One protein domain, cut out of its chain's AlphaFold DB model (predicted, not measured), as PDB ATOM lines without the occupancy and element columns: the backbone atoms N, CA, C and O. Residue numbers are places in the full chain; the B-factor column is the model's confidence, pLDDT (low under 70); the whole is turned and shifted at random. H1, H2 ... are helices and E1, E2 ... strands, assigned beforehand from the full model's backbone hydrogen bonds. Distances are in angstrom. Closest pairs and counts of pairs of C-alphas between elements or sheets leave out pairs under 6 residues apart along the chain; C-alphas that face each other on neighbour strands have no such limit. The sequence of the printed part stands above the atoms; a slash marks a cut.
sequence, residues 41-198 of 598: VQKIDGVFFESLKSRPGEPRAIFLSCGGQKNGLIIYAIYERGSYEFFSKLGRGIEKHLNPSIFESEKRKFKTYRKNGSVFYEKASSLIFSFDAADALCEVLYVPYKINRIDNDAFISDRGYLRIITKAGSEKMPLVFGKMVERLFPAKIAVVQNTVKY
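AT A GLANCE: This is residues 41 to 198 of the 598 residues of an uncharacterized protein of bacterium ADurb.Bin243 (UniProt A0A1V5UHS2). One strongly twisted sheet of eight strands curls round the helix H4, and the shorter helix H1 packs on E2. At the E4 edge the hairpin of E4 and E5 bends sharply, its turn pointing away from H4. The printed part has 158 residues, with four named helices and nine named strands in the order H1 E1 E2 E3 H2 H3 E4 E5 E6 E7 H4 E8 E9. The antiparallel sheet runs E4 E5 E6 E7 E3 E2 E1 E8. The class is mixed, helices and strands, and the whole is compact, with a radius of gyration of the C-alphas of 15.5 A and spans of 41 by 41 by 31 A.

HOW THE PARTS SIT: H1, residues 46 to 54, is on the sheet over E2, residues 73 to 80, at a height over the sheet of 8.7 A; the closest C-alphas, Leu 52 and Tyr 79, are 5.3 A apart. E1, residues 60 to 66, E2 and E3, residues 83 to 89, form a meander, each strand the antiparallel neighbour of the one before; N 62 and O 75 are 2.7 A apart, N 85 and O 78 2.8 A. H2, residues 92 to 95, and H3, residues 100 to 104, only graze the sheet. E4, residues 106 to 113, E5, residues 119 to 133, E6, residues 136 to 142, and E7, residues 161 to 166, form a second meander, with N 126 and O 108 at 2.7 A, N 127 and O 142 at 2.7 A, and N 141 and O 163 at 2.8 A. E4 bends by 52 degrees at residue 109 and E5 by 100 degrees at residue 123. E7 is also the antiparallel neighbour of E3, N 86 and O 164 being 2.8 A apart. The sheet curls round H4, residues 173 to 184; with H1 it makes two layers, helices on one face of a sheet. The closest C-alphas of H4 and E5, Val 176 and Ala 133, are 5.0 A apart. H4, with residues 173 to 174 alone, and H1 touch only at their ends, about perpendicular at 80 degrees, the C-alphas of Pro 174 and Gly 46 being closest at 6.3 A. E8, residues 190 to 192, is the edge strand beside E1, with N 65 and O 191 at 2.8 A. It runs on into E9, residues 195 to 197, which pairs with no named strand. Every O i to N i+4 pair is within hydrogen-bond range in H4, 3 of 5 in H1, and 0 of 1 in H3, where 2 of 2 O i to N i+3 pairs are; H2 is too short for an O i to N i+4 pair.

IN THESE COORDINATES: H1 begins at C-alpha 46 (121.524, 114.160, 200.452) and measures 12.8 A. E2 measures 22.5 A, and E5, the longest strand, 29.8 A. H4 measures 16.0 A and ends at C-alpha 184 (108.217, 122.682, 214.902).

THE WHOLE: The C-alphas farthest apart, Ser 54 and Arg 149, are 43.2 A apart. The printed part has no cut. The link from E6 to E7, 18 residues, is long. The pLDDT is under 70 at residues 67 to 71 and 197 to 198.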
ATOM      1  N   VAL A  41     118.280 100.627 209.770       76.31
ATOM      2  CA  VAL A  41     119.015 101.896 209.741       76.31
ATOM      3  C   VAL A  41     118.402 102.854 208.719       76.31
ATOM      4  O   VAL A  41     118.454 102.623 207.511       76.31
ATOM      5  N   GLN A  42     117.864 103.971 209.200       79.62
ATOM      6  CA  GLN A  42     117.388 105.081 208.385       79.62
ATOM      7  C   GLN A  42     118.476 106.160 208.302       79.62
ATOM      8  O   GLN A  42     118.879 106.724 209.315       79.62
ATOM      9  N   LYS A  43     118.912 106.491 207.082       84.19
ATOM     10  CA  LYS A  43     119.792 107.638 206.808       84.19
ATOM     11  C   LYS A  43     119.006 108.718 206.066       84.19
ATOM     12  O   LYS A  43     118.452 108.441 205.004       84.19
ATOM     13  N   ILE A  44     118.947 109.919 206.641       88.69
ATOM     14  CA  ILE A  44     118.288 111.101 206.063       88.69
ATOM     15  C   ILE A  44     119.381 112.074 205.602       88.69
ATOM     16  O   ILE A  44     119.678 113.061 206.268       88.69
ATOM     17  N   ASP A  45     120.042 111.733 204.498       90.25
ATOM     18  CA  ASP A  45     121.161 112.472 203.902       90.25
ATOM     19  C   ASP A  45     120.810 113.006 202.496       90.25
ATOM     20  O   ASP A  45     119.671 112.902 202.039       90.25
ATOM     21  N   GLY A  46     121.768 113.619 201.795       89.75
ATOM     22  CA  GLY A  46     121.524 114.160 200.452       89.75
ATOM     23  C   GLY A  46     121.061 113.095 199.449       89.75
ATOM     24  O   GLY A  46     120.223 113.383 198.596       89.75
ATOM     25  N   VAL A  47     121.526 111.847 199.598       90.06
ATOM     26  CA  VAL A  47     121.125 110.709 198.753       90.06
ATOM     27  C   VAL A  47     119.665 110.337 199.008       90.06
ATOM     28  O   VAL A  47     118.925 110.059 198.061       90.06
ATOM     29  N   PHE A  48     119.209 110.383 200.265       90.31
ATOM     30  CA  PHE A  48     117.794 110.216 200.599       90.31
ATOM     31  C   PHE A  48     116.922 111.222 199.838       90.31
ATOM     32  O   PHE A  48     115.957 110.812 199.193       90.31
ATOM     33  N   PHE A  49     117.256 112.511 199.855       93.06
ATOM     34  CA  PHE A  49     116.442 113.534 199.190       93.06
ATOM     35  C   PHE A  49     116.548 113.474 197.667       93.06
ATOM     36  O   PHE A  49     115.532 113.587 196.982       93.06
ATOM     37  N   GLU A  50     117.733 113.190 197.129       93.25
ATOM     38  CA  GLU A  50     117.913 112.995 195.689       93.25
ATOM     39  C   GLU A  50     117.095 111.804 195.169       93.25
ATOM     40  O   GLU A  50     116.479 111.876 194.105       93.25
ATOM     41  N   SER A  51     116.963 110.737 195.965       88.38
ATOM     42  CA  SER A  51     116.104 109.607 195.604       88.38
ATOM     43  C   SER A  51     114.629 109.997 195.430       88.38
ATOM     44  O   SER A  51     113.954 109.412 194.583       88.38
ATOM     45  N   LEU A  52     114.129 111.011 196.151       91.12
ATOM     46  CA  LEU A  52     112.747 111.487 195.997       91.12
ATOM     47  C   LEU A  52     112.531 112.121 194.618       91.12
ATOM     48  O   LEU A  52     111.480 111.937 194.013       91.12
ATOM     49  N   LYS A  53     113.541 112.817 194.079       91.38
ATOM     50  CA  LYS A  53     113.482 113.394 192.727       91.38
ATOM     51  C   LYS A  53     113.425 112.334 191.640       91.38
ATOM     52  O   LYS A  53     112.760 112.536 190.630       91.38
ATOM     53  N   SER A  54     114.091 111.200 191.853       84.75
ATOM     54  CA  SER A  54     114.025 110.065 190.925       84.75
ATOM     55  C   SER A  54     112.647 109.384 190.910       84.75
ATOM     56  O   SER A  54     112.343 108.621 189.990       84.75
ATOM     57  N   ARG A  55     111.798 109.678 191.906       81.94
ATOM     58  CA  ARG A  55     110.440 109.138 192.058       81.94
ATOM     59  C   ARG A  55     109.422 110.230 192.413       81.94
ATOM     60  O   ARG A  55     108.847 110.210 193.505       81.94
ATOM     61  N   PRO A  56     109.184 111.200 191.513       86.19
ATOM     62  CA  PRO A  56     108.274 112.293 191.807       86.19
ATOM     63  C   PRO A  56     106.871 111.774 192.121       86.19
ATOM     64  O   PRO A  56     106.354 110.909 191.415       86.19
ATOM     65  N   GLY A  57     106.237 112.316 193.158       83.38
ATOM     66  CA  GLY A  57     104.882 111.907 193.540       83.38
ATOM     67  C   GLY A  57     104.796 110.671 194.455       83.38
ATOM     68  O   GLY A  57     103.714 110.397 194.980       83.38
ATOM     69  N   GLU A  58     105.899 109.954 194.702       84.12
ATOM     70  CA  GLU A  58     105.944 108.809 195.622       84.12
ATOM     71  C   GLU A  58     106.459 109.254 197.008       84.12
ATOM     72  O   GLU A  58     107.602 109.708 197.121       84.12
ATOM     73  N   PRO A  59     105.655 109.164 198.088       87.44
ATOM     74  CA  PRO A  59     106.100 109.607 199.404       87.44
ATOM     75  C   PRO A  59     107.079 108.603 200.010       87.44
ATOM     76  O   PRO A  59     106.954 107.405 199.798       87.44
ATOM     77  N   ARG A  60     108.015 109.059 200.836       87.12
ATOM     78  CA  ARG A  60     108.921 108.220 201.628       87.12
ATOM     79  C   ARG A  60     108.794 108.607 203.089       87.12
ATOM     80  O   ARG A  60     108.881 109.786 203.422       87.12
ATOM     81  N   ALA A  61     108.564 107.636 203.962       86.94
ATOM     82  CA  ALA A  61     108.402 107.934 205.378       86.94
ATOM     83  C   ALA A  61     109.751 108.160 206.078       86.94
ATOM     84  O   ALA A  61     110.743 107.488 205.800       86.94
ATOM     85  N   ILE A  62     109.738 109.124 206.993       88.56
ATOM     86  CA  ILE A  62     110.805 109.494 207.910       88.56
ATOM     87  C   ILE A  62     110.266 109.307 209.321       88.56
ATOM     88  O   ILE A  62     109.248 109.896 209.695       88.56
ATOM     89  N   PHE A  63     110.957 108.500 210.112       86.75
ATOM     90  CA  PHE A  63     110.567 108.237 211.492       86.75
ATOM     91  C   PHE A  63     111.258 109.157 212.479       86.75
ATOM     92  O   PHE A  63     112.470 109.383 212.408       86.75
ATOM     93  N   LEU A  64     110.473 109.644 213.430       87.44
ATOM     94  CA  LEU A  64     110.929 110.453 214.540       87.44
ATOM     95  C   LEU A  64     110.463 109.818 215.853       87.44
ATOM     96  O   LEU A  64     109.314 109.400 215.989       87.44
ATOM     97  N   SER A  65     111.331 109.791 216.856       85.56
ATOM     98  CA  SER A  65     110.917 109.576 218.237       85.56
ATOM     99  C   SER A  65     110.359 110.887 218.765       85.56
ATOM    100  O   SER A  65     111.002 111.918 218.599       85.56
ATOM    101  N   CYS A  66     109.199 110.850 219.411       81.25
ATOM    102  CA  CYS A  66     108.611 112.001 220.088       81.25
ATOM    103  C   CYS A  66     108.322 111.607 221.541       81.25
ATOM    104  O   CYS A  66     107.770 110.527 221.779       81.25
ATOM    105  N   GLY A  67     108.750 112.431 222.504       65.19
ATOM    106  CA  GLY A  67     108.709 112.109 223.934       65.19
ATOM    107  C   GLY A  67     107.362 111.538 224.404       65.19
ATOM    108  O   GLY A  67     106.333 112.203 224.325       65.19
ATOM    109  N   GLY A  68     107.368 110.298 224.912       56.72
ATOM    110  CA  GLY A  68     106.195 109.655 225.526       56.72
ATOM    111  C   GLY A  68     105.248 108.892 224.586       56.72
ATOM    112  O   GLY A  68     104.170 108.498 225.024       56.72
ATOM    113  N   GLN A  69     105.608 108.662 223.318       64.19
ATOM    114  CA  GLN A  69     104.798 107.880 222.367       64.19
ATOM    115  C   GLN A  69     105.438 106.520 222.054       64.19
ATOM    116  O   GLN A  69     106.572 106.457 221.585       64.19
ATOM    117  N   LYS A  70     104.674 105.431 222.225       55.50
ATOM    118  CA  LYS A  70     105.110 104.049 221.935       55.50
ATOM    119  C   LYS A  70     105.454 103.821 220.451       55.50
ATOM    120  O   LYS A  70     106.312 103.003 220.144       55.50
ATOM    121  N   ASN A  71     104.814 104.572 219.549       58.25
ATOM    122  CA  ASN A  71     104.824 104.321 218.104       58.25
ATOM    123  C   ASN A  71     105.547 105.402 217.263       58.25
ATOM    124  O   ASN A  71     105.611 105.264 216.037       58.25
ATOM    125  N   GLY A  72     106.129 106.429 217.900       75.38
ATOM    126  CA  GLY A  72     106.832 107.533 217.226       75.38
ATOM    127  C   GLY A  72     105.935 108.425 216.350       75.38
ATOM    128  O   GLY A  72     104.726 108.226 216.263       75.38
ATOM    129  N   LEU A  73     106.535 109.425 215.702       85.81
ATOM    130  CA  LEU A  73     105.929 110.292 214.688       85.81
ATOM    131  C   LEU A  73     106.458 109.895 213.302       85.81
ATOM    132  O   LEU A  73     107.658 109.688 213.135       85.81
ATOM    133  N   ILE A  74     105.577 109.823 212.304       87.75
ATOM    134  CA  ILE A  74     105.955 109.574 210.907       87.75
ATOM    135  C   ILE A  74     105.720 110.853 210.105       87.75
ATOM    136  O   ILE A  74     104.603 111.371 210.076       87.75
ATOM    137  N   ILE A  75     106.762 111.349 209.441       91.69
ATOM    138  CA  ILE A  75     106.670 112.423 208.449       91.69
ATOM    139  C   ILE A  75     106.908 111.810 207.075       91.69
ATOM    140  O   ILE A  75     107.924 111.163 206.849       91.69
ATOM    141  N   TYR A  76     105.992 112.023 206.143       92.50
ATOM    142  CA  TYR A  76     106.174 111.624 204.756       92.50
ATOM    143  C   TYR A  76     106.842 112.752 203.981       92.50
ATOM    144  O   TYR A  76     106.342 113.872 203.986       92.50
ATOM    145  N   ALA A  77     107.955 112.455 203.316       94.31
ATOM    146  CA  ALA A  77     108.658 113.362 202.419       94.31
ATOM    147  C   ALA A  77     108.390 112.972 200.964       94.31
ATOM    148  O   ALA A  77     108.438 111.794 200.614       94.31
ATOM    149  N   ILE A  78     108.131 113.949 200.108       93.69
ATOM    150  CA  ILE A  78     107.870 113.744 198.686       93.69
ATOM    151  C   ILE A  78     108.525 114.862 197.882       93.69
ATOM    152  O   ILE A  78     108.638 115.989 198.360       93.69
ATOM    153  N   TYR A  79     108.956 114.557 196.662       94.31
ATOM    154  CA  TYR A  79     109.370 115.576 195.706       94.31
ATOM    155  C   TYR A  79     108.342 115.658 194.586       94.31
ATOM    156  O   TYR A  79     107.997 114.652 193.967       94.31
ATOM    157  N   GLU A  80     107.832 116.854 194.325       91.44
ATOM    158  CA  GLU A  80     106.864 117.079 193.262       91.44
ATOM    159  C   GLU A  80     106.899 118.547 192.818       91.44
ATOM    160  O   GLU A  80     107.113 119.453 193.627       91.44
ATOM    161  N   ARG A  81     106.706 118.789 191.512       89.12
ATOM    162  CA  ARG A  81     106.614 120.141 190.917       89.12
ATOM    163  C   ARG A  81     107.769 121.076 191.316       89.12
ATOM    164  O   ARG A  81     107.565 122.262 191.561       89.12
ATOM    165  N   GLY A  82     108.991 120.549 191.385       93.25
ATOM    166  CA  GLY A  82     110.177 121.350 191.700       93.25
ATOM    167  C   GLY A  82     110.372 121.664 193.189       93.25
ATOM    168  O   GLY A  82     111.238 122.468 193.520       93.25
ATOM    169  N   SER A  83     109.591 121.055 194.084       95.88
ATOM    170  CA  SER A  83     109.637 121.307 195.528       95.88
ATOM    171  C   SER A  83     109.629 120.019 196.343       95.88
ATOM    172  O   SER A  83     109.090 118.999 195.908       95.88
ATOM    173  N   TYR A  84     110.213 120.083 197.537       97.19
ATOM    174  CA  TYR A  84     110.028 119.080 198.575       97.19
ATOM    175  C   TYR A  84     108.796 119.433 199.394       97.19
ATOM    176  O   TYR A  84     108.660 120.559 199.873       97.19
ATOM    177  N   GLU A  85     107.918 118.459 199.579       96.56
ATOM    178  CA  GLU A  85     106.774 118.556 200.469       96.56
ATOM    179  C   GLU A  85     106.914 117.519 201.585       96.56
ATOM    180  O   GLU A  85     107.270 116.363 201.356       96.56
ATOM    181  N   PHE A  86     106.631 117.946 202.808       96.69
ATOM    182  CA  PHE A  86     106.579 117.102 203.988       96.69
ATOM    183  C   PHE A  86     105.172 117.139 204.545       96.69
ATOM    184  O   PHE A  86     104.617 118.221 204.725       96.69
ATOM    185  N   PHE A  87     104.598 115.984 204.848       94.62
ATOM    186  CA  PHE A  87     103.270 115.929 205.436       94.62
ATOM    187  C   PHE A  87     103.148 114.855 206.510       94.62
ATOM    188  O   PHE A  87     103.815 113.821 206.481       94.62
ATOM    189  N   SER A  88     102.289 115.115 207.489       92.38
ATOM    190  CA  SER A  88     102.005 114.199 208.592       92.38
ATOM    191  C   SER A  88     100.620 114.478 209.174       92.38
ATOM    192  O   SER A  88     100.091 115.580 209.028       92.38
ATOM    193  N   LYS A  89     100.041 113.486 209.856       89.50
ATOM    194  CA  LYS A  89      98.891 113.678 210.740       89.50
ATOM    195  C   LYS A  89      99.386 113.603 212.185       89.50
ATOM    196  O   LYS A  89      99.707 112.527 212.686       89.50
ATOM    197  N   LEU A  90      99.475 114.754 212.843       89.56
ATOM    198  CA  LEU A  90      99.893 114.851 214.235       89.56
ATOM    199  C   LEU A  90      98.741 114.428 215.143       89.56
ATOM    200  O   LEU A  90      97.676 115.027 215.103       89.56
ATOM    201  N   GLY A  91      98.956 113.426 215.993       85.50
ATOM    202  CA  GLY A  91      97.981 113.092 217.027       85.50
ATOM    203  C   GLY A  91      97.883 114.192 218.091       85.50
ATOM    204  O   GLY A  91      98.852 114.903 218.361       85.50
ATOM    205  N   ARG A  92      96.748 114.278 218.791       85.00
ATOM    206  CA  ARG A  92      96.528 115.243 219.890       85.00
ATOM    207  C   ARG A  92      97.615 115.202 220.973       85.00
ATOM    208  O   ARG A  92      97.981 116.230 221.534       85.00
ATOM    209  N   GLY A  93      98.150 114.013 221.261       83.94
ATOM    210  CA  GLY A  93      99.257 113.835 222.205       83.94
ATOM    211  C   GLY A  93     100.595 114.408 221.723       83.94
ATOM    212  O   GLY A  93     101.455 114.661 222.558       83.94
ATOM    213  N   ILE A  94     100.760 114.623 220.413       87.00
ATOM    214  CA  ILE A  94     101.946 115.223 219.785       87.00
ATOM    215  C   ILE A  94     101.773 116.740 219.637       87.00
ATOM    216  O   ILE A  94     102.742 117.467 219.826       87.00
ATOM    217  N   GLU A  95     100.553 117.231 219.379       89.50
ATOM    218  CA  GLU A  95     100.267 118.673 219.238       89.50
ATOM    219  C   GLU A  95     100.782 119.494 220.431       89.50
ATOM    220  O   GLU A  95     101.338 120.572 220.239       89.50
ATOM    221  N   LYS A  96     100.673 118.968 221.659       87.00
ATOM    222  CA  LYS A  96     101.152 119.648 222.879       87.00
ATOM    223  C   LYS A  96     102.661 119.944 222.885       87.00
ATOM    224  O   LYS A  96     103.121 120.700 223.733       87.00
ATOM    225  N   HIS A  97     103.423 119.297 222.004       89.19
ATOM    226  CA  HIS A  97     104.866 119.471 221.861       89.19
ATOM    227  C   HIS A  97     105.245 120.431 220.730       89.19
ATOM    228  O   HIS A  97     106.432 120.699 220.551       89.19
ATOM    229  N   LEU A  98     104.271 120.932 219.963       91.50
ATOM    230  CA  LEU A  98     104.527 121.953 218.957       91.50
ATOM    231  C   LEU A  98     104.949 123.268 219.611       91.50
ATOM    232  O   LEU A  98     104.512 123.604 220.713       91.50
ATOM    233  N   ASN A  99     105.775 124.029 218.899       93.06
ATOM    234  CA  ASN A  99     106.180 125.363 219.315       93.06
ATOM    235  C   ASN A  99     104.941 126.248 219.569       93.06
ATOM    236  O   ASN A  99     104.146 126.435 218.644       93.06
ATOM    237  N   PRO A 100     104.775 126.825 220.777       92.12
ATOM    238  CA  PRO A 100     103.626 127.667 221.100       92.12
ATOM    239  C   PRO A 100     103.391 128.822 220.116       92.12
ATOM    240  O   PRO A 100     102.238 129.137 219.829       92.12
ATOM    241  N   SER A 101     104.453 129.389 219.527       92.44
ATOM    242  CA  SER A 101     104.341 130.493 218.560       92.44
ATOM    243  C   SER A 101     103.581 130.108 217.281       92.44
ATOM    244  O   SER A 101     103.050 130.968 216.584       92.44
ATOM    245  N   ILE A 102     103.486 128.811 216.961       93.81
ATOM    246  CA  ILE A 102     102.698 128.322 215.821       93.81
ATOM    247  C   ILE A 102     101.220 128.686 216.003       93.81
ATOM    248  O   ILE A 102     100.556 129.073 215.046       93.81
ATOM    249  N   PHE A 103     100.700 128.631 217.231       93.50
ATOM    250  CA  PHE A 103      99.288 128.904 217.520       93.50
ATOM    251  C   PHE A 103      98.919 130.395 217.439       93.50
ATOM    252  O   PHE A 103      97.730 130.728 217.439       93.50
ATOM    253  N   GLU A 104      99.917 131.273 217.323       91.81
ATOM    254  CA  GLU A 104      99.774 132.723 217.130       91.81
ATOM    255  C   GLU A 104      99.818 133.129 215.644       91.81
ATOM    256  O   GLU A 104      99.639 134.298 215.310       91.81
ATOM    257  N   SER A 105     100.034 132.165 214.745       93.81
ATOM    258  CA  SER A 105     100.183 132.393 213.304       93.81
ATOM    259  C   SER A 105      98.883 132.807 212.600       93.81
ATOM    260  O   SER A 105      97.781 132.707 213.152       93.81
ATOM    261  N   GLU A 106      99.009 133.242 211.340       94.50
ATOM    262  CA  GLU A 106      97.877 133.660 210.509       94.50
ATOM    263  C   GLU A 106      96.847 132.529 210.380       94.50
ATOM    264  O   GLU A 106      97.173 131.391 210.042       94.50
ATOM    265  N   LYS A 107      95.574 132.850 210.618       95.31
ATOM    266  CA  LYS A 107      94.462 131.908 210.482       95.31
ATOM    267  C   LYS A 107      93.840 132.037 209.099       95.31
ATOM    268  O   LYS A 107      93.388 133.114 208.724       95.31
ATOM    269  N   ARG A 108      93.723 130.925 208.371       94.81
ATOM    270  CA  ARG A 108      92.981 130.842 207.100       94.81
ATOM    271  C   ARG A 108      92.012 129.676 207.100       94.81
ATOM    272  O   ARG A 108      92.228 128.694 207.804       94.81
ATOM    273  N   LYS A 109      90.972 129.737 206.270       94.56
ATOM    274  CA  LYS A 109      90.125 128.564 206.028       94.56
ATOM    275  C   LYS A 109      90.933 127.456 205.357       94.56
ATOM    276  O   LYS A 109      91.656 127.722 204.396       94.56
ATOM    277  N   PHE A 110      90.811 126.234 205.867       94.38
ATOM    278  CA  PHE A 110      91.462 125.079 205.261       94.38
ATOM    279  C   PHE A 110      90.719 124.670 203.983       94.38
ATOM    280  O   PHE A 110      89.487 124.647 203.946       94.38
ATOM    281  N   LYS A 111      91.481 124.386 202.923       93.56
ATOM    282  CA  LYS A 111      90.964 124.047 201.594       93.56
ATOM    283  C   LYS A 111      91.664 122.808 201.067       93.56
ATOM    284  O   LYS A 111      92.874 122.657 201.223       93.56
ATOM    285  N   THR A 112      90.904 121.973 200.377       91.88
ATOM    286  CA  THR A 112      91.434 120.906 199.525       91.88
ATOM    287  C   THR A 112      91.081 121.190 198.072       91.88
ATOM    288  O   THR A 112      90.219 122.026 197.781       91.88
ATOM    289  N   TYR A 113      91.746 120.508 197.143       91.00
ATOM    290  CA  TYR A 113      91.675 120.848 195.725       91.00
ATOM    291  C   TYR A 113      91.385 119.623 194.856       91.00
ATOM    292  O   TYR A 113      91.674 118.484 195.221       91.00
ATOM    293  N   ARG A 114      90.791 119.864 193.688       91.44
ATOM    294  CA  ARG A 114      90.696 118.900 192.586       91.44
ATOM    295  C   ARG A 114      91.982 118.919 191.758       91.44
ATOM    296  O   ARG A 114      92.809 119.818 191.907       91.44
ATOM    297  N   LYS A 115      92.125 117.966 190.835       88.06
ATOM    298  CA  LYS A 115      93.272 117.876 189.912       88.06
ATOM    299  C   LYS A 115      93.533 119.155 189.118       88.06
ATOM    300  O   LYS A 115      94.689 119.528 188.947       88.06
ATOM    301  N   ASN A 116      92.476 119.847 188.697       89.50
ATOM    302  CA  ASN A 116      92.571 121.123 187.980       89.50
ATOM    303  C   ASN A 116      92.869 122.340 188.874       89.50
ATOM    304  O   ASN A 116      92.899 123.463 188.383       89.50
ATOM    305  N   GLY A 117      93.053 122.148 190.184       88.94
ATOM    306  CA  GLY A 117      93.314 123.228 191.136       88.94
ATOM    307  C   GLY A 117      92.068 123.952 191.653       88.94
ATOM    308  O   GLY A 117      92.196 124.825 192.510       88.94
ATOM    309  N   SER A 118      90.858 123.593 191.205       91.56
ATOM    310  CA  SER A 118      89.620 124.121 191.801       91.56
ATOM    311  C   SER A 118      89.415 123.596 193.227       91.56
ATOM    312  O   SER A 118      89.812 122.477 193.550       91.56
ATOM    313  N   VAL A 119      88.772 124.383 194.095       91.56
ATOM    314  CA  VAL A 119      88.511 123.995 195.493       91.56
ATOM    315  C   VAL A 119      87.516 122.838 195.545       91.56
ATOM    316  O   VAL A 119      86.391 122.966 195.056       91.56
ATOM    317  N   PHE A 120      87.914 121.716 196.147       90.62
ATOM    318  CA  PHE A 120      87.048 120.554 196.336       90.62
ATOM    319  C   PHE A 120      86.106 120.743 197.528       90.62
ATOM    320  O   PHE A 120      84.892 120.645 197.358       90.62
ATOM    321  N   TYR A 121      86.656 121.081 198.697       90.81
ATOM    322  CA  TYR A 121      85.899 121.624 199.824       90.81
ATOM    323  C   TYR A 121      86.742 122.624 200.615       90.81
ATOM    324  O   TYR A 121      87.974 122.622 200.564       90.81
ATOM    325  N   GLU A 122      86.047 123.464 201.375       91.12
ATOM    326  CA  GLU A 122      86.625 124.449 202.280       91.12
ATOM    327  C   GLU A 122      85.866 124.406 203.608       91.12
ATOM    328  O   GLU A 122      84.669 124.693 203.656       91.12
ATOM    329  N   LYS A 123      86.555 124.012 204.682       88.19
ATOM    330  CA  LYS A 123      86.012 123.931 206.045       88.19
ATOM    331  C   LYS A 123      87.157 123.982 207.053       88.19
ATOM    332  O   LYS A 123      88.279 123.645 206.703       88.19
ATOM    333  N   ALA A 124      86.855 124.343 208.302       88.00
ATOM    334  CA  ALA A 124      87.813 124.504 209.394       88.00
ATOM    335  C   ALA A 124      88.754 125.693 209.224       88.00
ATOM    336  O   ALA A 124      88.820 126.313 208.160       88.00
ATOM    337  N   SER A 125      89.507 125.990 210.281       94.00
ATOM    338  CA  SER A 125      90.632 126.913 210.159       94.00
ATOM    339  C   SER A 125      91.958 126.163 210.241       94.00
ATOM    340  O   SER A 125      92.109 125.180 210.965       94.00
ATOM    341  N   SER A 126      92.918 126.661 209.486       96.31
ATOM    342  CA  SER A 126      94.318 126.271 209.466       96.31
ATOM    343  C   SER A 126      95.168 127.462 209.887       96.31
ATOM    344  O   SER A 126      94.750 128.614 209.757       96.31
ATOM    345  N   LEU A 127      96.350 127.166 210.396       96.94
ATOM    346  CA  LEU A 127      97.403 128.109 210.713       96.94
ATOM    347  C   LEU A 127      98.411 128.069 209.572       96.94
ATOM    348  O   LEU A 127      98.875 126.988 209.200       96.94
ATOM    349  N   ILE A 128      98.713 129.234 209.009       96.06
ATOM    350  CA  ILE A 128      99.693 129.394 207.941       96.06
ATOM    351  C   ILE A 128     100.795 130.314 208.436       96.06
ATOM    352  O   ILE A 128     100.540 131.379 208.995       96.06
ATOM    353  N   PHE A 129     102.027 129.879 208.237       96.62
ATOM    354  CA  PHE A 129     103.212 130.645 208.577       96.62
ATOM    355  C   PHE A 129     104.374 130.185 207.714       96.62
ATOM    356  O   PHE A 129     104.318 129.148 207.053       96.62
ATOM    357  N   SER A 130     105.439 130.972 207.724       96.75
ATOM    358  CA  SER A 130     106.686 130.597 207.086       96.75
ATOM    359  C   SER A 130     107.856 130.882 208.008       96.75
ATOM    360  O   SER A 130     107.770 131.715 208.912       96.75
ATOM    361  N   PHE A 131     108.934 130.139 207.815       95.88
ATOM    362  CA  PHE A 131     110.194 130.376 208.499       95.88
ATOM    363  C   PHE A 131     111.356 129.928 207.623       95.88
ATOM    364  O   PHE A 131     111.202 129.036 206.788       95.88
ATOM    365  N   ASP A 132     112.528 130.500 207.873       95.62
ATOM    366  CA  ASP A 132     113.764 130.043 207.251       95.62
ATOM    367  C   ASP A 132     114.374 128.873 208.030       95.62
ATOM    368  O   ASP A 132     114.551 128.915 209.257       95.62
ATOM    369  N   ALA A 133     114.727 127.821 207.297       93.75
ATOM    370  CA  ALA A 133     115.491 126.681 207.777       93.75
ATOM    371  C   ALA A 133     116.721 126.499 206.887       93.75
ATOM    372  O   ALA A 133     116.603 126.037 205.758       93.75
ATOM    373  N   ALA A 134     117.903 126.862 207.400       91.12
ATOM    374  CA  ALA A 134     119.167 126.818 206.654       91.12
ATOM    375  C   ALA A 134     119.091 127.544 205.293       91.12
ATOM    376  O   ALA A 134     119.371 126.961 204.244       91.12
ATOM    377  N   ASP A 135     118.665 128.812 205.339       90.25
ATOM    378  CA  ASP A 135     118.500 129.721 204.192       90.25
ATOM    379  C   ASP A 135     117.482 129.256 203.137       90.25
ATOM    380  O   ASP A 135     117.442 129.777 202.021       90.25
ATOM    381  N   ALA A 136     116.651 128.267 203.473       94.75
ATOM    382  CA  ALA A 136     115.523 127.844 202.663       94.75
ATOM    383  C   ALA A 136     114.214 128.245 203.344       94.75
ATOM    384  O   ALA A 136     113.967 127.880 204.496       94.75
ATOM    385  N   LEU A 137     113.355 128.939 202.598       97.06
ATOM    386  CA  LEU A 137     112.004 129.246 203.043       97.06
ATOM    387  C   LEU A 137     111.189 127.950 203.153       97.06
ATOM    388  O   LEU A 137     111.143 127.140 202.215       97.06
ATOM    389  N   CYS A 138     110.539 127.768 204.296       97.38
ATOM    390  CA  CYS A 138     109.582 126.703 204.547       97.38
ATOM    391  C   CYS A 138     108.194 127.309 204.731       97.38
ATOM    392  O   CYS A 138     107.961 128.050 205.684       97.38
ATOM    393  N   GLU A 139     107.265 126.969 203.843       97.56
ATOM    394  CA  GLU A 139     105.862 127.371 203.937       97.56
ATOM    395  C   GLU A 139     105.076 126.275 204.647       97.56
ATOM    396  O   GLU A 139     105.072 125.128 204.197       97.56
ATOM    397  N   VAL A 140     104.417 126.612 205.755       97.44
ATOM    398  CA  VAL A 140     103.727 125.647 206.611       97.44
ATOM    399  C   VAL A 140     102.229 125.897 206.612       97.44
ATOM    400  O   VAL A 140     101.768 127.023 206.780       97.44
ATOM    401  N   LEU A 141     101.476 124.807 206.496       97.06
ATOM    402  CA  LEU A 141     100.061 124.734 206.808       97.06
ATOM    403  C   LEU A 141      99.869 123.715 207.928       97.06
ATOM    404  O   LEU A 141     100.299 122.565 207.816       97.06
ATOM    405  N   TYR A 142      99.180 124.122 208.988       97.38
ATOM    406  CA  TYR A 142      98.825 123.248 210.099       97.38
ATOM    407  C   TYR A 142      97.339 123.368 210.450       97.38
ATOM    408  O   TYR A 142      96.822 124.470 210.594       97.38
ATOM    409  N   VAL A 143      96.636 122.248 210.613       96.25
ATOM    410  CA  VAL A 143      95.238 122.223 211.068       96.25
ATOM    411  C   VAL A 143      95.208 121.811 212.545       96.25
ATOM    412  O   VAL A 143      95.289 120.619 212.843       96.25
ATOM    413  N   PRO A 144      95.086 122.755 213.496       94.94
ATOM    414  CA  PRO A 144      95.135 122.427 214.918       94.94
ATOM    415  C   PRO A 144      93.862 121.715 215.388       94.94
ATOM    416  O   PRO A 144      92.783 121.900 214.816       94.94
ATOM    417  N   TYR A 145      93.951 120.962 216.487       92.38
ATOM    418  CA  TYR A 145      92.776 120.413 217.173       92.38
ATOM    419  C   TYR A 145      91.929 121.516 217.808       92.38
ATOM    420  O   TYR A 145      90.701 121.403 217.839       92.38
ATOM    421  N   LYS A 146      92.574 122.579 218.308       90.88
ATOM    422  CA  LYS A 146      91.919 123.716 218.964       90.88
ATOM    423  C   LYS A 146      92.422 125.058 218.453       90.88
ATOM    424  O   LYS A 146      93.604 125.230 218.185       90.88
ATOM    425  N   ILE A 147      91.529 126.040 218.408       88.38
ATOM    426  CA  ILE A 147      91.836 127.441 218.117       88.38
ATOM    427  C   ILE A 147      91.239 128.289 219.224       88.38
ATOM    428  O   ILE A 147      90.053 128.183 219.521       88.38
ATOM    429  N   ASN A 148      92.065 129.122 219.863       85.19
ATOM    430  CA  ASN A 148      91.653 129.935 221.012       85.19
ATOM    431  C   ASN A 148      90.954 129.095 222.104       85.19
ATOM    432  O   ASN A 148      89.949 129.510 222.669       85.19
ATOM    433  N   ARG A 149      91.481 127.889 222.378       84.31
ATOM    434  CA  ARG A 149      90.941 126.892 223.332       84.31
ATOM    435  C   ARG A 149      89.597 126.249 222.943       84.31
ATOM    436  O   ARG A 149      89.169 125.327 223.639       84.31
ATOM    437  N   ILE A 150      88.991 126.656 221.830       88.88
ATOM    438  CA  ILE A 150      87.771 126.069 221.262       88.88
ATOM    439  C   ILE A 150      88.160 124.975 220.266       88.88
ATOM    440  O   ILE A 150      89.161 125.107 219.563       88.88
ATOM    441  N   ASP A 151      87.394 123.890 220.203       87.69
ATOM    442  CA  ASP A 151      87.628 122.827 219.225       87.69
ATOM    443  C   ASP A 151      87.513 123.368 217.795       87.69
ATOM    444  O   ASP A 151      86.547 124.041 217.436       87.69
ATOM    445  N   ASN A 152      88.505 123.056 216.965       89.69
ATOM    446  CA  ASN A 152      88.478 123.426 215.560       89.69
ATOM    447  C   ASN A 152      87.356 122.655 214.856       89.69
ATOM    448  O   ASN A 152      87.247 121.430 215.001       89.69
ATOM    449  N   ASP A 153      86.575 123.347 214.028       85.19
ATOM    450  CA  ASP A 153      85.513 122.757 213.209       85.19
ATOM    451  C   ASP A 153      86.063 121.934 212.015       85.19
ATOM    452  O   ASP A 153      85.433 121.796 210.970       85.19
ATOM    453  N   ALA A 154      87.251 121.351 212.171       87.06
ATOM    454  CA  ALA A 154      87.859 120.406 211.245       87.06
ATOM    455  C   ALA A 154      87.212 119.026 211.316       87.06
ATOM    456  O   ALA A 154      86.781 118.575 212.389       87.06
ATOM    457  N   PHE A 155      87.198 118.343 210.169       84.38
ATOM    458  CA  PHE A 155      86.942 116.911 210.112       84.38
ATOM    459  C   PHE A 155      88.025 116.155 210.875       84.38
ATOM    460  O   PHE A 155      89.163 116.609 210.988       84.38
ATOM    461  N   ILE A 156      87.681 114.976 211.393       80.94
ATOM    462  CA  ILE A 156      88.632 114.100 212.101       80.94
ATOM    463  C   ILE A 156      89.827 113.746 211.201       80.94
ATOM    464  O   ILE A 156      90.950 113.584 211.669       80.94
ATOM    465  N   SER A 157      89.591 113.649 209.895       83.44
ATOM    466  CA  SER A 157      90.615 113.441 208.876       83.44
ATOM    467  C   SER A 157      91.604 114.605 208.768       83.44
ATOM    468  O   SER A 157      92.794 114.374 208.573       83.44
ATOM    469  N   ASP A 158      91.143 115.842 208.950       89.75
ATOM    470  CA  ASP A 158      91.943 117.059 208.775       89.75
ATOM    471  C   ASP A 158      92.662 117.505 210.048       89.75
ATOM    472  O   ASP A 158      93.712 118.133 209.968       89.75
ATOM    473  N   ARG A 159      92.125 117.188 211.231       89.94
ATOM    474  CA  ARG A 159      92.750 117.556 212.510       89.94
ATOM    475  C   ARG A 159      94.167 116.996 212.618       89.94
ATOM    476  O   ARG A 159      94.415 115.826 212.329       89.94
ATOM    477  N   GLY A 160      95.088 117.854 213.041       92.12
ATOM    478  CA  GLY A 160      96.504 117.536 213.142       92.12
ATOM    479  C   GLY A 160      97.227 117.465 211.797       92.12
ATOM    480  O   GLY A 160      98.411 117.133 211.783       92.12
ATOM    481  N   TYR A 161      96.568 117.751 210.666       94.81
ATOM    482  CA  TYR A 161      97.232 117.740 209.367       94.81
ATOM    483  C   TYR A 161      98.301 118.831 209.309       94.81
ATOM    484  O   TYR A 161      98.012 120.019 209.455       94.81
ATOM    485  N   LEU A 162      99.538 118.403 209.095       96.06
ATOM    486  CA  LEU A 162     100.709 119.240 208.901       96.06
ATOM    487  C   LEU A 162     101.192 119.053 207.465       96.06
ATOM    488  O   LEU A 162     101.385 117.919 207.025       96.06
ATOM    489  N   ARG A 163     101.436 120.161 206.769       97.00
ATOM    490  CA  ARG A 163     102.058 120.197 205.447       97.00
ATOM    491  C   ARG A 163     103.117 121.289 205.416       97.00
ATOM    492  O   ARG A 163     102.861 122.399 205.870       97.00
ATOM    493  N   ILE A 164     104.286 120.980 204.869       97.56
ATOM    494  CA  ILE A 164     105.396 121.920 204.728       97.56
ATOM    495  C   ILE A 164     105.969 121.810 203.328       97.56
ATOM    496  O   ILE A 164     106.228 120.701 202.873       97.56
ATOM    497  N   ILE A 165     106.186 122.937 202.661       97.31
ATOM    498  CA  ILE A 165     106.756 122.993 201.314       97.31
ATOM    499  C   ILE A 165     108.052 123.797 201.356       97.31
ATOM    500  O   ILE A 165     108.125 124.844 201.997       97.31
ATOM    501  N   THR A 166     109.085 123.309 200.673       97.44
ATOM    502  CA  THR A 166     110.352 124.024 200.509       97.44
ATOM    503  C   THR A 166     111.007 123.708 199.165       97.44
ATOM    504  O   THR A 166     110.787 122.651 198.573       97.44
ATOM    505  N   LYS A 167     111.823 124.636 198.659       95.75
ATOM    506  CA  LYS A 167     112.528 124.529 197.368       95.75
ATOM    507  C   LYS A 167     114.046 124.372 197.521       95.75
ATOM    508  O   LYS A 167     114.791 124.682 196.596       95.75
ATOM    509  N   ALA A 168     114.524 123.919 198.681       92.75
ATOM    510  CA  ALA A 168     115.957 123.722 198.892       92.75
ATOM    511  C   ALA A 168     116.547 122.633 197.970       92.75
ATOM    512  O   ALA A 168     115.857 121.712 197.534       92.75
ATOM    513  N   GLY A 169     117.848 122.729 197.679       91.75
ATOM    514  CA  GLY A 169     118.584 121.696 196.943       91.75
ATOM    515  C   GLY A 169     118.810 120.436 197.786       91.75
ATOM    516  O   GLY A 169     118.978 120.534 199.001       91.75
ATOM    517  N   SER A 170     118.859 119.258 197.149       91.75
ATOM    518  CA  SER A 170     118.940 117.945 197.823       91.75
ATOM    519  C   SER A 170     120.091 117.833 198.823       91.75
ATOM    520  O   SER A 170     119.914 117.255 199.886       91.75
ATOM    521  N   GLU A 171     121.250 118.422 198.518       92.19
ATOM    522  CA  GLU A 171     122.422 118.407 199.403       92.19
ATOM    523  C   GLU A 171     122.197 119.188 200.705       92.19
ATOM    524  O   GLU A 171     122.676 118.783 201.761       92.19
ATOM    525  N   LYS A 172     121.428 120.285 200.650       94.00
ATOM    526  CA  LYS A 172     121.086 121.102 201.825       94.00
ATOM    527  C   LYS A 172     119.905 120.530 202.610       94.00
ATOM    528  O   LYS A 172     119.771 120.814 203.800       94.00
ATOM    529  N   MET A 173     119.060 119.716 201.975       95.31
ATOM    530  CA  MET A 173     117.823 119.206 202.572       95.31
ATOM    531  C   MET A 173     117.976 118.487 203.920       95.31
ATOM    532  O   MET A 173     117.097 118.683 204.754       95.31
ATOM    533  N   PRO A 174     119.039 117.713 204.211       94.56
ATOM    534  CA  PRO A 174     119.231 117.126 205.541       94.56
ATOM    535  C   PRO A 174     119.296 118.176 206.650       94.56
ATOM    536  O   PRO A 174     118.648 118.034 207.689       94.56
ATOM    537  N   LEU A 175     120.034 119.261 206.406       95.12
ATOM    538  CA  LEU A 175     120.167 120.369 207.345       95.12
ATOM    539  C   LEU A 175     118.854 121.153 207.455       95.12
ATOM    540  O   LEU A 175     118.413 121.449 208.567       95.12
ATOM    541  N   VAL A 176     118.213 121.437 206.316       96.31
ATOM    542  CA  VAL A 176     116.896 122.094 206.252       96.31
ATOM    543  C   VAL A 176     115.874 121.286 207.051       96.31
ATOM    544  O   VAL A 176     115.227 121.831 207.937       96.31
ATOM    545  N   PHE A 177     115.780 119.975 206.822       95.44
ATOM    546  CA  PHE A 177     114.857 119.084 207.519       95.44
ATOM    547  C   PHE A 177     115.126 119.035 209.027       95.44
ATOM    548  O   PHE A 177     114.193 119.164 209.816       95.44
ATOM    549  N   GLY A 178     116.391 118.920 209.446       93.31
ATOM    550  CA  GLY A 178     116.755 118.987 210.864       93.31
ATOM    551  C   GLY A 178     116.291 120.293 211.517       93.31
ATOM    552  O   GLY A 178     115.631 120.269 212.557       93.31
ATOM    553  N   LYS A 179     116.540 121.434 210.862       94.00
ATOM    554  CA  LYS A 179     116.089 122.755 211.327       94.00
ATOM    555  C   LYS A 179     114.568 122.902 211.309       94.00
ATOM    556  O   LYS A 179     114.015 123.500 212.228       94.00
ATOM    557  N   MET A 180     113.882 122.333 210.320       95.06
ATOM    558  CA  MET A 180     112.420 122.281 210.275       95.06
ATOM    559  C   MET A 180     111.855 121.542 211.491       95.06
ATOM    560  O   MET A 180     110.962 122.061 212.155       95.06
ATOM    561  N   VAL A 181     112.395 120.364 211.821       93.56
ATOM    562  CA  VAL A 181     111.963 119.585 212.993       93.56
ATOM    563  C   VAL A 181     112.204 120.364 214.289       93.56
ATOM    564  O   VAL A 181     111.294 120.444 215.109       93.56
ATOM    565  N   GLU A 182     113.371 120.999 214.450       91.81
ATOM    566  CA  GLU A 182     113.689 121.843 215.619       91.81
ATOM    567  C   GLU A 182     112.733 123.036 215.770       91.81
ATOM    568  O   GLU A 182     112.354 123.395 216.886       91.81
ATOM    569  N   ARG A 183     112.335 123.660 214.654       92.06
ATOM    570  CA  ARG A 183     111.404 124.799 214.651       92.06
ATOM    571  C   ARG A 183     109.987 124.392 215.041       92.06
ATOM    572  O   ARG A 183     109.326 125.145 215.755       92.06
ATOM    573  N   LEU A 184     109.539 123.224 214.582       92.25
ATOM    574  CA  LEU A 184     108.217 122.682 214.902       92.25
ATOM    575  C   LEU A 184     108.151 122.158 216.336       92.25
ATOM    576  O   LEU A 184     107.168 122.414 217.021       92.25
ATOM    577  N   PHE A 185     109.188 121.446 216.780       90.94
ATOM    578  CA  PHE A 185     109.259 120.770 218.075       90.94
ATOM    579  C   PHE A 185     110.476 121.277 218.868       90.94
ATOM    580  O   PHE A 185     111.561 120.685 218.786       90.94
ATOM    581  N   PRO A 186     110.327 122.368 219.644       83.31
ATOM    582  CA  PRO A 186     111.429 122.924 220.419       83.31
ATOM    583  C   PRO A 186     111.914 121.929 221.488       83.31
ATOM    584  O   PRO A 186     111.219 120.982 221.848       83.31
ATOM    585  N   ALA A 187     113.129 122.140 222.004       75.81
ATOM    586  CA  ALA A 187     113.756 121.311 223.045       75.81
ATOM    587  C   ALA A 187     114.081 119.851 222.651       75.81
ATOM    588  O   ALA A 187     114.163 118.985 223.519       75.81
ATOM    589  N   LYS A 188     114.305 119.569 221.355       72.81
ATOM    590  CA  LYS A 188     114.653 118.223 220.842       72.81
ATOM    591  C   LYS A 188     113.648 117.140 221.264       72.81
ATOM    592  O   LYS A 188     114.007 115.978 221.422       72.81
ATOM    593  N   ILE A 189     112.383 117.521 221.448       82.12
ATOM    594  CA  ILE A 189     111.315 116.588 221.832       82.12
ATOM    595  C   ILE A 189     111.065 115.570 220.718       82.12
ATOM    596  O   ILE A 189     110.791 114.403 221.002       82.12
ATOM    597  N   ALA A 190     111.177 116.015 219.463       86.81
ATOM    598  CA  ALA A 190     111.182 115.163 218.290       86.81
ATOM    599  C   ALA A 190     112.620 114.979 217.786       86.81
ATOM    600  O   ALA A 190     113.315 115.956 217.505       86.81
ATOM    601  N   VAL A 191     113.060 113.729 217.654       87.12
ATOM    602  CA  VAL A 191     114.400 113.375 217.163       87.12
ATOM    603  C   VAL A 191     114.260 112.378 216.028       87.12
ATOM    604  O   VAL A 191     113.514 111.408 216.141       87.12
ATOM    605  N   VAL A 192     114.976 112.611 214.930       86.06
ATOM    606  CA  VAL A 192     115.029 111.673 213.805       86.06
ATOM    607  C   VAL A 192     115.628 110.357 214.285       86.06
ATOM    608  O   VAL A 192     116.718 110.329 214.854       86.06
ATOM    609  N   GLN A 193     114.910 109.260 214.065       82.50
ATOM    610  CA  GLN A 193     115.416 107.941 214.407       82.50
ATOM    611  C   GLN A 193     116.385 107.476 213.325       82.50
ATOM    612  O   GLN A 193     116.018 107.357 212.156       82.50
ATOM    613  N   ASN A 194     117.617 107.182 213.734       78.19
ATOM    614  CA  ASN A 194     118.598 106.529 212.867       78.19
ATOM    615  C   ASN A 194     118.358 105.019 212.782       78.19
ATOM    616  O   ASN A 194     118.808 104.389 211.832       78.19
ATOM    617  N   THR A 195     117.623 104.461 213.749       76.69
ATOM    618  CA  THR A 195     117.272 103.043 213.823       76.69
ATOM    619  C   THR A 195     115.790 102.894 214.166       76.69
ATOM    620  O   THR A 195     115.321 103.511 215.121       76.69
ATOM    621  N   VAL A 196     115.044 102.103 213.393       72.31
ATOM    622  CA  VAL A 196     113.590 101.899 213.551       72.31
ATOM    623  C   VAL A 196     113.237 100.419 213.477       72.31
ATOM    624  O   VAL A 196     113.914  99.679 212.778       72.31
ATOM    625  N   LYS A 197     112.161  99.969 214.130       65.31
ATOM    626  CA  LYS A 197     111.763  98.550 214.080       65.31
ATOM    627  C   LYS A 197     111.307  98.131 212.672       65.31
ATOM    628  O   LYS A 197     110.277  98.607 212.202       65.31
ATOM    629  N   TYR A 198     112.098  97.282 212.012       52.75
ATOM    630  CA  TYR A 198     112.092  96.871 210.603       52.75
ATOM    631  C   TYR A 198     110.835  96.079 210.197       52.75
ATOM    632  O   TYR A 198     110.212  96.414 209.191       52.75
TER     633      TYR A 198